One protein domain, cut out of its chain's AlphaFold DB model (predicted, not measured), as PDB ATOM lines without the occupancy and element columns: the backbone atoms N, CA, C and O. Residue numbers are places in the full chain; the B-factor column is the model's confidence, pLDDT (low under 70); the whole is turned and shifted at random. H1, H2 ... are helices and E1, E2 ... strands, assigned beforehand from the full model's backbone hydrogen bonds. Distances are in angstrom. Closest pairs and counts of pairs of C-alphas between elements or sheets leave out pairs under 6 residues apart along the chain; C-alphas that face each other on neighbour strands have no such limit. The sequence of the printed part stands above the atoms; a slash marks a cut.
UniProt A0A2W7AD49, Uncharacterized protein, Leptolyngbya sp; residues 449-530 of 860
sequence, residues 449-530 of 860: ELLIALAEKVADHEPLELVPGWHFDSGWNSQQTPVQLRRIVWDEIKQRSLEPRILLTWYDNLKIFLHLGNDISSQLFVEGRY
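AT A GLANCE: This is residues 449 to 530 of the 860 residues of an uncharacterized protein of Leptolyngbya sp (UniProt A0A2W7AD49). Helix H2 covers one side of a small domain and a two-stranded hairpin, E1 and E2, covers the other, with helices H1 and H3 between them, H1 beside E1 and H3 beside E2. H1 and H2 make a helical hairpin whose two arms are joined by a wide loop, residues 459 to 480, that swings past H3 and reaches the end of the domain far from Glu 449. The printed part has 82 residues, with three named helices and two named strands in the order H1, H2, E1, E2, H3; the two-stranded sheet is antiparallel and the class is mixed, helices and strands. The whole is compact, with a radius of gyration of the C-alphas of 12.1 A and spans of 36 by 28 by 21 A.

IN THESE COORDINATES: H1 is residues 449 to 458, 14.4 A from first to last C-alpha, and begins at C-alpha 449 (-13.423, -8.198, -25.912). H2, residues 481 to 495, is the longest helix at 21.0 A and begins at C-alpha 481 (-32.217, 3.318, -18.840). E1 is residues 501 to 505, 13.3 A, and E2 is residues 511 to 515, 13.1 A. H3, residues 519 to 527, is 11.9 A long and ends at C-alpha 527 (-26.654, 10.412, -25.320).

HOW THE PARTS SIT: H1 and H2 touch, with the closest C-alphas, those of Ala 455 and Val 489, 6.5 A apart, and they run opposite ways at a shallow tilt of 30 degrees. The closest C-alphas of H1 and E1 are those of Glu 456 and Ile 502, 5.7 A apart. E1 and E2 form an antiparallel hairpin with 149 degrees between their directions; N 502 and O 514, at 2.9 A, and N 504 and O 512, at 2.8 A, are within hydrogen-bond range. The closest C-alphas of E2 and H3 are those of Leu 514 and Ser 521, 5.2 A apart. H3 touches H2, where the closest C-alphas are those of Arg 486 and Val 526, 5.0 A apart; they run opposite ways at a shallow tilt of 34.9 degrees, only just short of steep. H1 and H3 are only just apart, with their closest C-alphas 8.5 A from each other, and H2 and E2 are apart. In H1, H2 and H3 every O i to N i+4 pair is within hydrogen-bond range.

THE WHOLE: The two C-alphas farthest apart are those of Glu 449 and Pro 468, at 37.6 A. The printed part has no cut. The link from H1 to H2, 22 residues, is long; the links from H2 to E1, E1 to E2 and E2 to H3 are tight. The mean pLDDT of the printed part is 87.8, and no printed residue is under 70.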
ATOM      1  N   GLU A 449     -12.803  -7.875 -24.622       81.69
ATOM      2  CA  GLU A 449     -13.423  -8.198 -25.912       81.69
ATOM      3  C   GLU A 449     -14.957  -8.216 -25.828       81.69
ATOM      4  O   GLU A 449     -15.645  -7.809 -26.764       81.69
ATOM      5  N   LEU A 450     -15.504  -8.654 -24.690       78.06
ATOM      6  CA  LEU A 450     -16.947  -8.697 -24.452       78.06
ATOM      7  C   LEU A 450     -17.511  -7.323 -24.116       78.06
ATOM      8  O   LEU A 450     -18.621  -7.012 -24.538       78.06
ATOM      9  N   LEU A 451     -16.751  -6.499 -23.395       85.12
ATOM     10  CA  LEU A 451     -17.119  -5.110 -23.134       85.12
ATOM     11  C   LEU A 451     -17.220  -4.312 -24.443       85.12
ATOM     12  O   LEU A 451     -18.162  -3.545 -24.622       85.12
ATOM     13  N   ILE A 452     -16.297  -4.543 -25.381       86.81
ATOM     14  CA  ILE A 452     -16.316  -3.919 -26.713       86.81
ATOM     15  C   ILE A 452     -17.514  -4.415 -27.532       86.81
ATOM     16  O   ILE A 452     -18.254  -3.602 -28.080       86.81
ATOM     17  N   ALA A 453     -17.760  -5.729 -27.563       81.69
ATOM     18  CA  ALA A 453     -18.926  -6.288 -28.249       81.69
ATOM     19  C   ALA A 453     -20.253  -5.785 -27.648       81.69
ATOM     20  O   ALA A 453     -21.220  -5.537 -28.369       81.69
ATOM     21  N   LEU A 454     -20.304  -5.603 -26.323       83.88
ATOM     22  CA  LEU A 454     -21.434  -4.974 -25.651       83.88
ATOM     23  C   LEU A 454     -21.597  -3.526 -26.116       83.88
ATOM     24  O   LEU A 454     -22.711  -3.154 -26.472       83.88
ATOM     25  N   ALA A 455     -20.515  -2.742 -26.156       89.06
ATOM     26  CA  ALA A 455     -20.538  -1.365 -26.637       89.06
ATOM     27  C   ALA A 455     -21.115  -1.272 -28.057       89.06
ATOM     28  O   ALA A 455     -22.069  -0.533 -28.272       89.06
ATOM     29  N   GLU A 456     -20.644  -2.096 -28.996       87.38
ATOM     30  CA  GLU A 456     -21.205  -2.173 -30.356       87.38
ATOM     31  C   GLU A 456     -22.704  -2.492 -30.364       87.38
ATOM     32  O   GLU A 456     -23.460  -1.942 -31.160       87.38
ATOM     33  N   LYS A 457     -23.156  -3.378 -29.472       83.44
ATOM     34  CA  LYS A 457     -24.565  -3.779 -29.405       83.44
ATOM     35  C   LYS A 457     -25.468  -2.738 -28.772       83.44
ATOM     36  O   LYS A 457     -26.654  -2.728 -29.104       83.44
ATOM     37  N   VAL A 458     -24.969  -1.930 -27.843       86.56
ATOM     38  CA  VAL A 458     -25.769  -0.892 -27.173       86.56
ATOM     39  C   VAL A 458     -25.654   0.465 -27.850       86.56
ATOM     40  O   VAL A 458     -26.489   1.318 -27.564       86.56
ATOM     41  N   ALA A 459     -24.667   0.657 -28.731       89.06
ATOM     42  CA  ALA A 459     -24.556   1.836 -29.572       89.06
ATOM     43  C   ALA A 459     -25.822   1.984 -30.414       89.06
ATOM     44  O   ALA A 459     -26.184   1.101 -31.192       89.06
ATOM     45  N   ASP A 460     -26.503   3.098 -30.211       85.69
ATOM     46  CA  ASP A 460     -27.719   3.448 -30.917       85.69
ATOM     47  C   ASP A 460     -27.817   4.967 -30.956       85.69
ATOM     48  O   ASP A 460     -27.237   5.646 -30.102       85.69
ATOM     49  N   HIS A 461     -28.544   5.490 -31.934       87.88
ATOM     50  CA  HIS A 461     -28.762   6.919 -32.059       87.88
ATOM     51  C   HIS A 461     -30.220   7.258 -31.791       87.88
ATOM     52  O   HIS A 461     -31.142   6.508 -32.102       87.88
ATOM     53  N   GLU A 462     -30.436   8.433 -31.230       89.62
ATOM     54  CA  GLU A 462     -31.779   8.945 -31.055       89.62
ATOM     55  C   GLU A 462     -32.308   9.535 -32.373       89.62
ATOM     56  O   GLU A 462     -31.516   9.926 -33.237       89.62
ATOM     57  N   PRO A 463     -33.635   9.652 -32.553       88.56
ATOM     58  CA  PRO A 463     -34.214  10.322 -33.713       88.56
ATOM     59  C   PRO A 463     -33.736  11.775 -33.861       88.56
ATOM     60  O   PRO A 463     -33.503  12.467 -32.865       88.56
ATOM     61  N   LEU A 464     -33.641  12.246 -35.113       90.94
ATOM     62  CA  LEU A 464     -33.280  13.630 -35.419       90.94
ATOM     63  C   LEU A 464     -34.453  14.560 -35.088       90.94
ATOM     64  O   LEU A 464     -35.360  14.764 -35.899       90.94
ATOM     65  N   GLU A 465     -34.428  15.125 -33.888       90.94
ATOM     66  CA  GLU A 465     -35.474  15.993 -33.350       90.94
ATOM     67  C   GLU A 465     -34.873  17.240 -32.699       90.94
ATOM     68  O   GLU A 465     -33.718  17.246 -32.273       90.94
ATOM     69  N   LEU A 466     -35.680  18.299 -32.592       90.25
ATOM     70  CA  LEU A 466     -35.306  19.494 -31.840       90.25
ATOM     71  C   LEU A 466     -35.180  19.161 -30.352       90.25
ATOM     72  O   LEU A 466     -36.082  18.571 -29.754       90.25
ATOM     73  N   VAL A 467     -34.089  19.614 -29.741       90.88
ATOM     74  CA  VAL A 467     -33.809  19.464 -28.311       90.88
ATOM     75  C   VAL A 467     -33.538  20.851 -27.729       90.88
ATOM     76  O   VAL A 467     -32.387  21.289 -27.653       90.88
ATOM     77  N   PRO A 468     -34.588  21.602 -27.363       88.88
ATOM     78  CA  PRO A 468     -34.422  22.929 -26.789       88.88
ATOM     79  C   PRO A 468     -33.533  22.907 -25.541       88.88
ATOM     80  O   PRO A 468     -33.665  22.021 -24.697       88.88
ATOM     81  N   GLY A 469     -32.614  23.868 -25.441       85.50
ATOM     82  CA  GLY A 469     -31.681  23.978 -24.313       85.50
ATOM     83  C   GLY A 469     -30.554  22.939 -24.312       85.50
ATOM     84  O   GLY A 469     -29.782  22.882 -23.350       85.50
ATOM     85  N   TRP A 470     -30.443  22.129 -25.371       90.06
ATOM     86  CA  TRP A 470     -29.329  21.203 -25.516       90.06
ATOM     87  C   TRP A 470     -27.997  21.951 -25.526       90.06
ATOM     88  O   TRP A 470     -27.847  23.005 -26.145       90.06
ATOM     89  N   HIS A 471     -27.044  21.376 -24.814       87.12
ATOM     90  CA  HIS A 471     -25.636  21.729 -24.821       87.12
ATOM     91  C   HIS A 471     -24.838  20.443 -24.599       87.12
ATOM     92  O   HIS A 471     -25.391  19.437 -24.142       87.12
ATOM     93  N   PHE A 472     -23.548  20.485 -24.913       85.62
ATOM     94  CA  PHE A 472     -22.633  19.371 -24.682       85.62
ATOM     95  C   PHE A 472     -22.742  18.866 -23.225       85.62
ATOM     96  O   PHE A 472     -22.791  19.682 -22.301       85.62
ATOM     97  N   ASP A 473     -22.838  17.546 -23.030       84.12
ATOM     98  CA  ASP A 473     -23.053  16.836 -21.751       84.12
ATOM     99  C   ASP A 473     -24.410  17.047 -21.048       84.12
ATOM    100  O   ASP A 473     -24.633  16.541 -19.938       84.12
ATOM    101  N   SER A 474     -25.353  17.774 -21.652       83.62
ATOM    102  CA  SER A 474     -26.646  18.067 -21.012       83.62
ATOM    103  C   SER A 474     -27.501  16.822 -20.737       83.62
ATOM    104  O   SER A 474     -28.257  16.791 -19.758       83.62
ATOM    105  N   GLY A 475     -27.371  15.781 -21.562       81.00
ATOM    106  CA  GLY A 475     -28.076  14.508 -21.431       81.00
ATOM    107  C   GLY A 475     -27.305  13.448 -20.644       81.00
ATOM    108  O   GLY A 475     -27.902  12.438 -20.258       81.00
ATOM    109  N   TRP A 476     -26.024  13.671 -20.332       84.25
ATOM    110  CA  TRP A 476     -25.135  12.690 -19.696       84.25
ATOM    111  C   TRP A 476     -25.717  12.067 -18.425       84.25
ATOM    112  O   TRP A 476     -25.620  10.861 -18.187       84.25
ATOM    113  N   ASN A 477     -26.365  12.888 -17.594       82.88
ATOM    114  CA  ASN A 477     -26.950  12.483 -16.312       82.88
ATOM    115  C   ASN A 477     -28.417  12.034 -16.406       82.88
ATOM    116  O   ASN A 477     -29.078  11.867 -15.372       82.88
ATOM    117  N   SER A 478     -28.925  11.808 -17.620       81.19
ATOM    118  CA  SER A 478     -30.271  11.286 -17.846       81.19
ATOM    119  C   SER A 478     -30.508   9.998 -17.055       81.19
ATOM    120  O   SER A 478     -29.628   9.143 -16.904       81.19
ATOM    121  N   GLN A 479     -31.724   9.874 -16.522       76.62
ATOM    122  CA  GLN A 479     -32.183   8.687 -15.797       76.62
ATOM    123  C   GLN A 479     -32.856   7.667 -16.722       76.62
ATOM    124  O   GLN A 479     -33.362   6.649 -16.257       76.62
ATOM    125  N   GLN A 480     -32.873   7.930 -18.030       76.94
ATOM    126  CA  GLN A 480     -33.344   6.963 -19.007       76.94
ATOM    127  C   GLN A 480     -32.397   5.764 -19.055       76.94
ATOM    128  O   GLN A 480     -31.179   5.910 -19.181       76.94
ATOM    129  N   THR A 481     -32.969   4.567 -18.980       75.88
ATOM    130  CA  THR A 481     -32.217   3.318 -18.840       75.88
ATOM    131  C   THR A 481     -31.194   3.068 -19.963       75.88
ATOM    132  O   THR A 481     -30.085   2.638 -19.642       75.88
ATOM    133  N   PRO A 482     -31.472   3.371 -21.252       82.00
ATOM    134  CA  PRO A 482     -30.470   3.232 -22.313       82.00
ATOM    135  C   PRO A 482     -29.241   4.128 -22.117       82.00
ATOM    136  O   PRO A 482     -28.116   3.645 -22.235       82.00
ATOM    137  N   VAL A 483     -29.443   5.396 -21.742       86.31
ATOM    138  CA  VAL A 483     -28.351   6.353 -21.484       86.31
ATOM    139  C   VAL A 483     -27.511   5.900 -20.291       86.31
ATOM    140  O   VAL A 483     -26.286   5.898 -20.361       86.31
ATOM    141  N   GLN A 484     -28.154   5.440 -19.211       84.94
ATOM    142  CA  GLN A 484     -27.454   4.912 -18.037       84.94
ATOM    143  C   GLN A 484     -26.552   3.722 -18.389       84.94
ATOM    144  O   GLN A 484     -25.406   3.679 -17.948       84.94
ATOM    145  N   LEU A 485     -27.046   2.774 -19.193       84.94
ATOM    146  CA  LEU A 485     -26.260   1.623 -19.635       84.94
ATOM    147  C   LEU A 485     -25.052   2.053 -20.475       84.94
ATOM    148  O   LEU A 485     -23.933   1.634 -20.185       84.94
ATOM    149  N   ARG A 486     -25.259   2.898 -21.493       90.62
ATOM    150  CA  ARG A 486     -24.165   3.368 -22.358       90.62
ATOM    151  C   ARG A 486     -23.137   4.170 -21.565       90.62
ATOM    152  O   ARG A 486     -21.946   3.966 -21.763       90.62
ATOM    153  N   ARG A 487     -23.571   4.969 -20.586       90.31
ATOM    154  CA  ARG A 487     -22.674   5.652 -19.643       90.31
ATOM    155  C   ARG A 487     -21.834   4.672 -18.825       90.31
ATOM    156  O   ARG A 487     -20.629   4.840 -18.748       90.31
ATOM    157  N   ILE A 488     -22.436   3.620 -18.260       89.00
ATOM    158  CA  ILE A 488     -21.690   2.593 -17.509       89.00
ATOM    159  C   ILE A 488     -20.644   1.912 -18.401       89.00
ATOM    160  O   ILE A 488     -19.504   1.726 -17.983       89.00
ATOM    161  N   VAL A 489     -21.019   1.548 -19.631       90.56
ATOM    162  CA  VAL A 489     -20.094   0.939 -20.600       90.56
ATOM    163  C   VAL A 489     -18.959   1.905 -20.948       90.56
ATOM    164  O   VAL A 489     -17.797   1.502 -20.942       90.56
ATOM    165  N   TRP A 490     -19.280   3.176 -21.200       91.69
ATOM    166  CA  TRP A 490     -18.303   4.232 -21.461       91.69
ATOM    167  C   TRP A 490     -17.314   4.395 -20.305       91.69
ATOM    168  O   TRP A 490     -16.101   4.359 -20.515       91.69
ATOM    169  N   ASP A 491     -17.828   4.525 -19.081       90.62
ATOM    170  CA  ASP A 491     -17.023   4.708 -17.877       90.62
ATOM    171  C   ASP A 491     -16.078   3.520 -17.660       90.62
ATOM    172  O   ASP A 491     -14.911   3.718 -17.326       90.62
ATOM    173  N   GLU A 492     -16.542   2.290 -17.894       90.25
ATOM    174  CA  GLU A 492     -15.720   1.086 -17.759       90.25
ATOM    175  C   GLU A 492     -14.616   1.015 -18.831       90.25
ATOM    176  O   GLU A 492     -13.464   0.704 -18.519       90.25
ATOM    177  N   ILE A 493     -14.933   1.357 -20.085       90.88
ATOM    178  CA  ILE A 493     -13.953   1.452 -21.182       90.88
ATOM    179  C   ILE A 493     -12.865   2.476 -20.836       90.88
ATOM    180  O   ILE A 493     -11.671   2.167 -20.911       90.88
ATOM    181  N   LYS A 494     -13.272   3.666 -20.372       88.19
ATOM    182  CA  LYS A 494     -12.367   4.741 -19.947       88.19
ATOM    183  C   LYS A 494     -11.500   4.339 -18.756       88.19
ATOM    184  O   LYS A 494     -10.288   4.545 -18.796       88.19
ATOM    185  N   GLN A 495     -12.087   3.740 -17.716       88.88
ATOM    186  CA  GLN A 495     -11.360   3.289 -16.520       88.88
ATOM    187  C   GLN A 495     -10.264   2.271 -16.850       88.88
ATOM    188  O   GLN A 495      -9.222   2.252 -16.196       88.88
ATOM    189  N   ARG A 496     -10.482   1.448 -17.878       88.44
ATOM    190  CA  ARG A 496      -9.519   0.446 -18.350       88.44
ATOM    191  C   ARG A 496      -8.546   0.967 -19.404       88.44
ATOM    192  O   ARG A 496      -7.722   0.187 -19.877       88.44
ATOM    193  N   SER A 497      -8.639   2.245 -19.778       87.19
ATOM    194  CA  SER A 497      -7.857   2.837 -20.870       87.19
ATOM    195  C   SER A 497      -7.967   2.031 -22.171       87.19
ATOM    196  O   SER A 497      -6.986   1.844 -22.889       87.19
ATOM    197  N   LEU A 498      -9.164   1.506 -22.442       86.44
ATOM    198  CA  LEU A 498      -9.486   0.878 -23.714       86.44
ATOM    199  C   LEU A 498      -9.887   1.973 -24.704       86.44
ATOM    200  O   LEU A 498     -10.608   2.900 -24.352       86.44
ATOM    201  N   GLU A 499      -9.459   1.831 -25.952       84.00
ATOM    202  CA  GLU A 499      -9.789   2.769 -27.032       84.00
ATOM    203  C   GLU A 499     -10.408   2.013 -28.216       84.00
ATOM    204  O   GLU A 499      -9.846   1.985 -29.315       84.00
ATOM    205  N   PRO A 500     -11.537   1.308 -28.007       90.00
ATOM    206  CA  PRO A 500     -12.154   0.573 -29.086       90.00
ATOM    207  C   PRO A 500     -12.753   1.536 -30.105       90.00
ATOM    208  O   PRO A 500     -13.294   2.597 -29.782       90.00
ATOM    209  N   ARG A 501     -12.679   1.098 -31.355       90.56
ATOM    210  CA  ARG A 501     -13.374   1.708 -32.472       90.56
ATOM    211  C   ARG A 501     -14.614   0.874 -32.754       90.56
ATOM    212  O   ARG A 501     -14.468  -0.294 -33.107       90.56
ATOM    213  N   ILE A 502     -15.797   1.459 -32.612       92.19
ATOM    214  CA  ILE A 502     -17.068   0.766 -32.854       92.19
ATOM    215  C   ILE A 502     -17.814   1.398 -34.025       92.19
ATOM    216  O   ILE A 502     -17.672   2.590 -34.283       92.19
ATOM    217  N   LEU A 503     -18.595   0.603 -34.752       92.19
ATOM    218  CA  LEU A 503     -19.393   1.085 -35.877       92.19
ATOM    219  C   LEU A 503     -20.798   1.484 -35.407       92.19
ATOM    220  O   LEU A 503     -21.551   0.635 -34.936       92.19
ATOM    221  N   LEU A 504     -21.167   2.748 -35.603       94.12
ATOM    222  CA  LEU A 504     -22.529   3.250 -35.446       94.12
ATOM    223  C   LEU A 504     -23.180   3.397 -36.827       94.12
ATOM    224  O   LEU A 504     -22.606   3.994 -37.739       94.12
ATOM    225  N   THR A 505     -24.399   2.872 -36.975       92.50
ATOM    226  CA  THR A 505     -25.296   3.299 -38.060       92.50
ATOM    227  C   THR A 505     -26.093   4.482 -37.538       92.50
ATOM    228  O   THR A 505     -26.810   4.348 -36.554       92.50
ATOM    229  N   TRP A 506     -25.905   5.638 -38.155       92.06
ATOM    230  CA  TRP A 506     -26.469   6.926 -37.780       92.06
ATOM    231  C   TRP A 506     -27.557   7.357 -38.778       92.06
ATOM    232  O   TRP A 506     -28.061   6.543 -39.558       92.06
ATOM    233  N   TYR A 507     -27.933   8.639 -38.753       88.75
ATOM    234  CA  TYR A 507     -28.991   9.212 -39.587       88.75
ATOM    235  C   TYR A 507     -28.897   8.804 -41.065       88.75
ATOM    236  O   TYR A 507     -27.827   8.832 -41.669       88.75
ATOM    237  N   ASP A 508     -30.040   8.427 -41.645       88.62
ATOM    238  CA  ASP A 508     -30.186   7.979 -43.042       88.62
ATOM    239  C   ASP A 508     -29.182   6.886 -43.476       88.62
ATOM    240  O   ASP A 508     -28.677   6.864 -44.602       88.62
ATOM    241  N   ASN A 509     -28.911   5.944 -42.563       91.31
ATOM    242  CA  ASN A 509     -27.977   4.823 -42.726       91.31
ATOM    243  C   ASN A 509     -26.506   5.228 -42.909       91.31
ATOM    244  O   ASN A 509     -25.701   4.389 -43.323       91.31
ATOM    245  N   LEU A 510     -26.144   6.476 -42.593       94.75
ATOM    246  CA  LEU A 510     -24.747   6.896 -42.566       94.75
ATOM    247  C   LEU A 510     -23.979   6.054 -41.555       94.75
ATOM    248  O   LEU A 510     -24.428   5.827 -40.437       94.75
ATOM    249  N   LYS A 511     -22.803   5.589 -41.941       95.81
ATOM    250  CA  LYS A 511     -21.947   4.768 -41.092       95.81
ATOM    251  C   LYS A 511     -20.811   5.609 -40.547       95.81
ATOM    252  O   LYS A 511     -20.081   6.222 -41.321       95.81
ATOM    253  N   ILE A 512     -20.651   5.612 -39.230       95.12
ATOM    254  CA  ILE A 512     -19.604   6.365 -38.542       95.12
ATOM    255  C   ILE A 512     -18.887   5.430 -37.586       95.12
ATOM    256  O   ILE A 512     -19.508   4.645 -36.870       95.12
ATOM    257  N   PHE A 513     -17.566   5.522 -37.558       94.75
ATOM    258  CA  PHE A 513     -16.800   4.935 -36.483       94.75
ATOM    259  C   PHE A 513     -16.755   5.870 -35.283       94.75
ATOM    260  O   PHE A 513     -16.265   6.991 -35.389       94.75
ATOM    261  N   LEU A 514     -17.206   5.369 -34.138       93.50
ATOM    262  CA  LEU A 514     -17.007   6.015 -32.850       93.50
ATOM    263  C   LEU A 514     -15.692   5.533 -32.247       93.50
ATOM    264  O   LEU A 514     -15.412   4.332 -32.201       93.50
ATOM    265  N   HIS A 515     -14.907   6.474 -31.749       90.69
ATOM    266  CA  HIS A 515     -13.695   6.227 -30.989       90.69
ATOM    267  C   HIS A 515     -14.030   6.428 -29.513       90.69
ATOM    268  O   HIS A 515     -14.073   7.567 -29.053       90.69
ATOM    269  N   LEU A 516     -14.271   5.344 -28.757       86.38
ATOM    270  CA  LEU A 516     -14.768   5.402 -27.364       86.38
ATOM    271  C   LEU A 516     -13.719   5.861 -26.330       86.38
ATOM    272  O   LEU A 516     -13.560   5.295 -25.253       86.38
ATOM    273  N   GLY A 517     -12.998   6.915 -26.677       78.12
ATOM    274  CA  GLY A 517     -12.052   7.652 -25.867       78.12
ATOM    275  C   GLY A 517     -12.096   9.156 -26.151       78.12
ATOM    276  O   GLY A 517     -11.487   9.891 -25.377       78.12
ATOM    277  N   ASN A 518     -12.821   9.621 -27.179       85.06
ATOM    278  CA  ASN A 518     -12.926  11.044 -27.495       85.06
ATOM    279  C   ASN A 518     -14.233  11.698 -27.026       85.06
ATOM    280  O   ASN A 518     -15.223  11.041 -26.721       85.06
ATOM    281  N   ASP A 519     -14.197  13.016 -26.913       83.44
ATOM    282  CA  ASP A 519     -15.314  13.875 -26.522       83.44
ATOM    283  C   ASP A 519     -16.530  13.721 -27.450       83.44
ATOM    284  O   ASP A 519     -17.634  13.465 -26.969       83.44
ATOM    285  N   ILE A 520     -16.351  13.774 -28.769       87.06
ATOM    286  CA  ILE A 520     -17.469  13.685 -29.729       87.06
ATOM    287  C   ILE A 520     -18.185  12.327 -29.649       87.06
ATOM    288  O   ILE A 520     -19.414  12.260 -29.528       87.06
ATOM    289  N   SER A 521     -17.429  11.226 -29.632       90.62
ATOM    290  CA  SER A 521     -17.998   9.881 -29.505       90.62
ATOM    291  C   SER A 521     -18.672   9.672 -28.159       90.62
ATOM    292  O   SER A 521     -19.568   8.838 -28.077       90.62
ATOM    293  N   SER A 522     -18.286  10.410 -27.113       89.44
ATOM    294  CA  SER A 522     -18.965  10.342 -25.817       89.44
ATOM    295  C   SER A 522     -20.426  10.774 -25.934       89.44
ATOM    296  O   SER A 522     -21.308  10.068 -25.445       89.44
ATOM    297  N   GLN A 523     -20.695  11.852 -26.676       90.06
ATOM    298  CA  GLN A 523     -22.048  12.367 -26.892       90.06
ATOM    299  C   GLN A 523     -22.861  11.401 -27.754       90.06
ATOM    300  O   GLN A 523     -23.932  10.938 -27.353       90.06
ATOM    301  N   LEU A 524     -22.310  11.014 -28.909       92.00
ATOM    302  CA  LEU A 524     -22.985  10.096 -29.826       92.00
ATOM    303  C   LEU A 524     -23.231   8.723 -29.204       92.00
ATOM    304  O   LEU A 524     -24.287   8.144 -29.426       92.00
ATOM    305  N   PHE A 525     -22.292   8.196 -28.417       93.56
ATOM    306  CA  PHE A 525     -22.458   6.896 -27.780       93.56
ATOM    307  C   PHE A 525     -23.390   6.964 -26.574       93.56
ATOM    308  O   PHE A 525     -24.312   6.163 -26.474       93.56
ATOM    309  N   VAL A 526     -23.174   7.881 -25.631       91.19
ATOM    310  CA  VAL A 526     -23.929   7.890 -24.370       91.19
ATOM    311  C   VAL A 526     -25.314   8.490 -24.572       91.19
ATOM    312  O   VAL A 526     -26.319   7.830 -24.282       91.19
ATOM    313  N   GLU A 527     -25.389   9.700 -25.119       89.12
ATOM    314  CA  GLU A 527     -26.654  10.412 -25.320       89.12
ATOM    315  C   GLU A 527     -27.386   9.965 -26.589       89.12
ATOM    316  O   GLU A 527     -28.602  10.121 -26.672       89.12
ATOM    317  N   GLY A 528     -26.679   9.379 -27.561       90.62
ATOM    318  CA  GLY A 528     -27.258   9.032 -28.862       90.62
ATOM    319  C   GLY A 528     -27.437  10.245 -29.784       90.62
ATOM    320  O   GLY A 528     -28.133  10.140 -30.793       90.62
ATOM    321  N   ARG A 529     -26.869  11.409 -29.428       90.94
ATOM    322  CA  ARG A 529     -27.040  12.698 -30.123       90.94
ATOM    323  C   ARG A 529     -25.750  13.518 -30.076       90.94
ATOM    324  O   ARG A 529     -24.973  13.398 -29.141       90.94
ATOM    325  N   TYR A 530     -25.563  14.372 -31.076       92.44
ATOM    326  CA  TYR A 530     -24.534  15.412 -31.137       92.44
ATOM    327  C   TYR A 530     -25.120  16.564 -31.953       92.44
ATOM    328  O   TYR A 530     -25.695  16.287 -33.003       92.44
TER     329      TYR A 530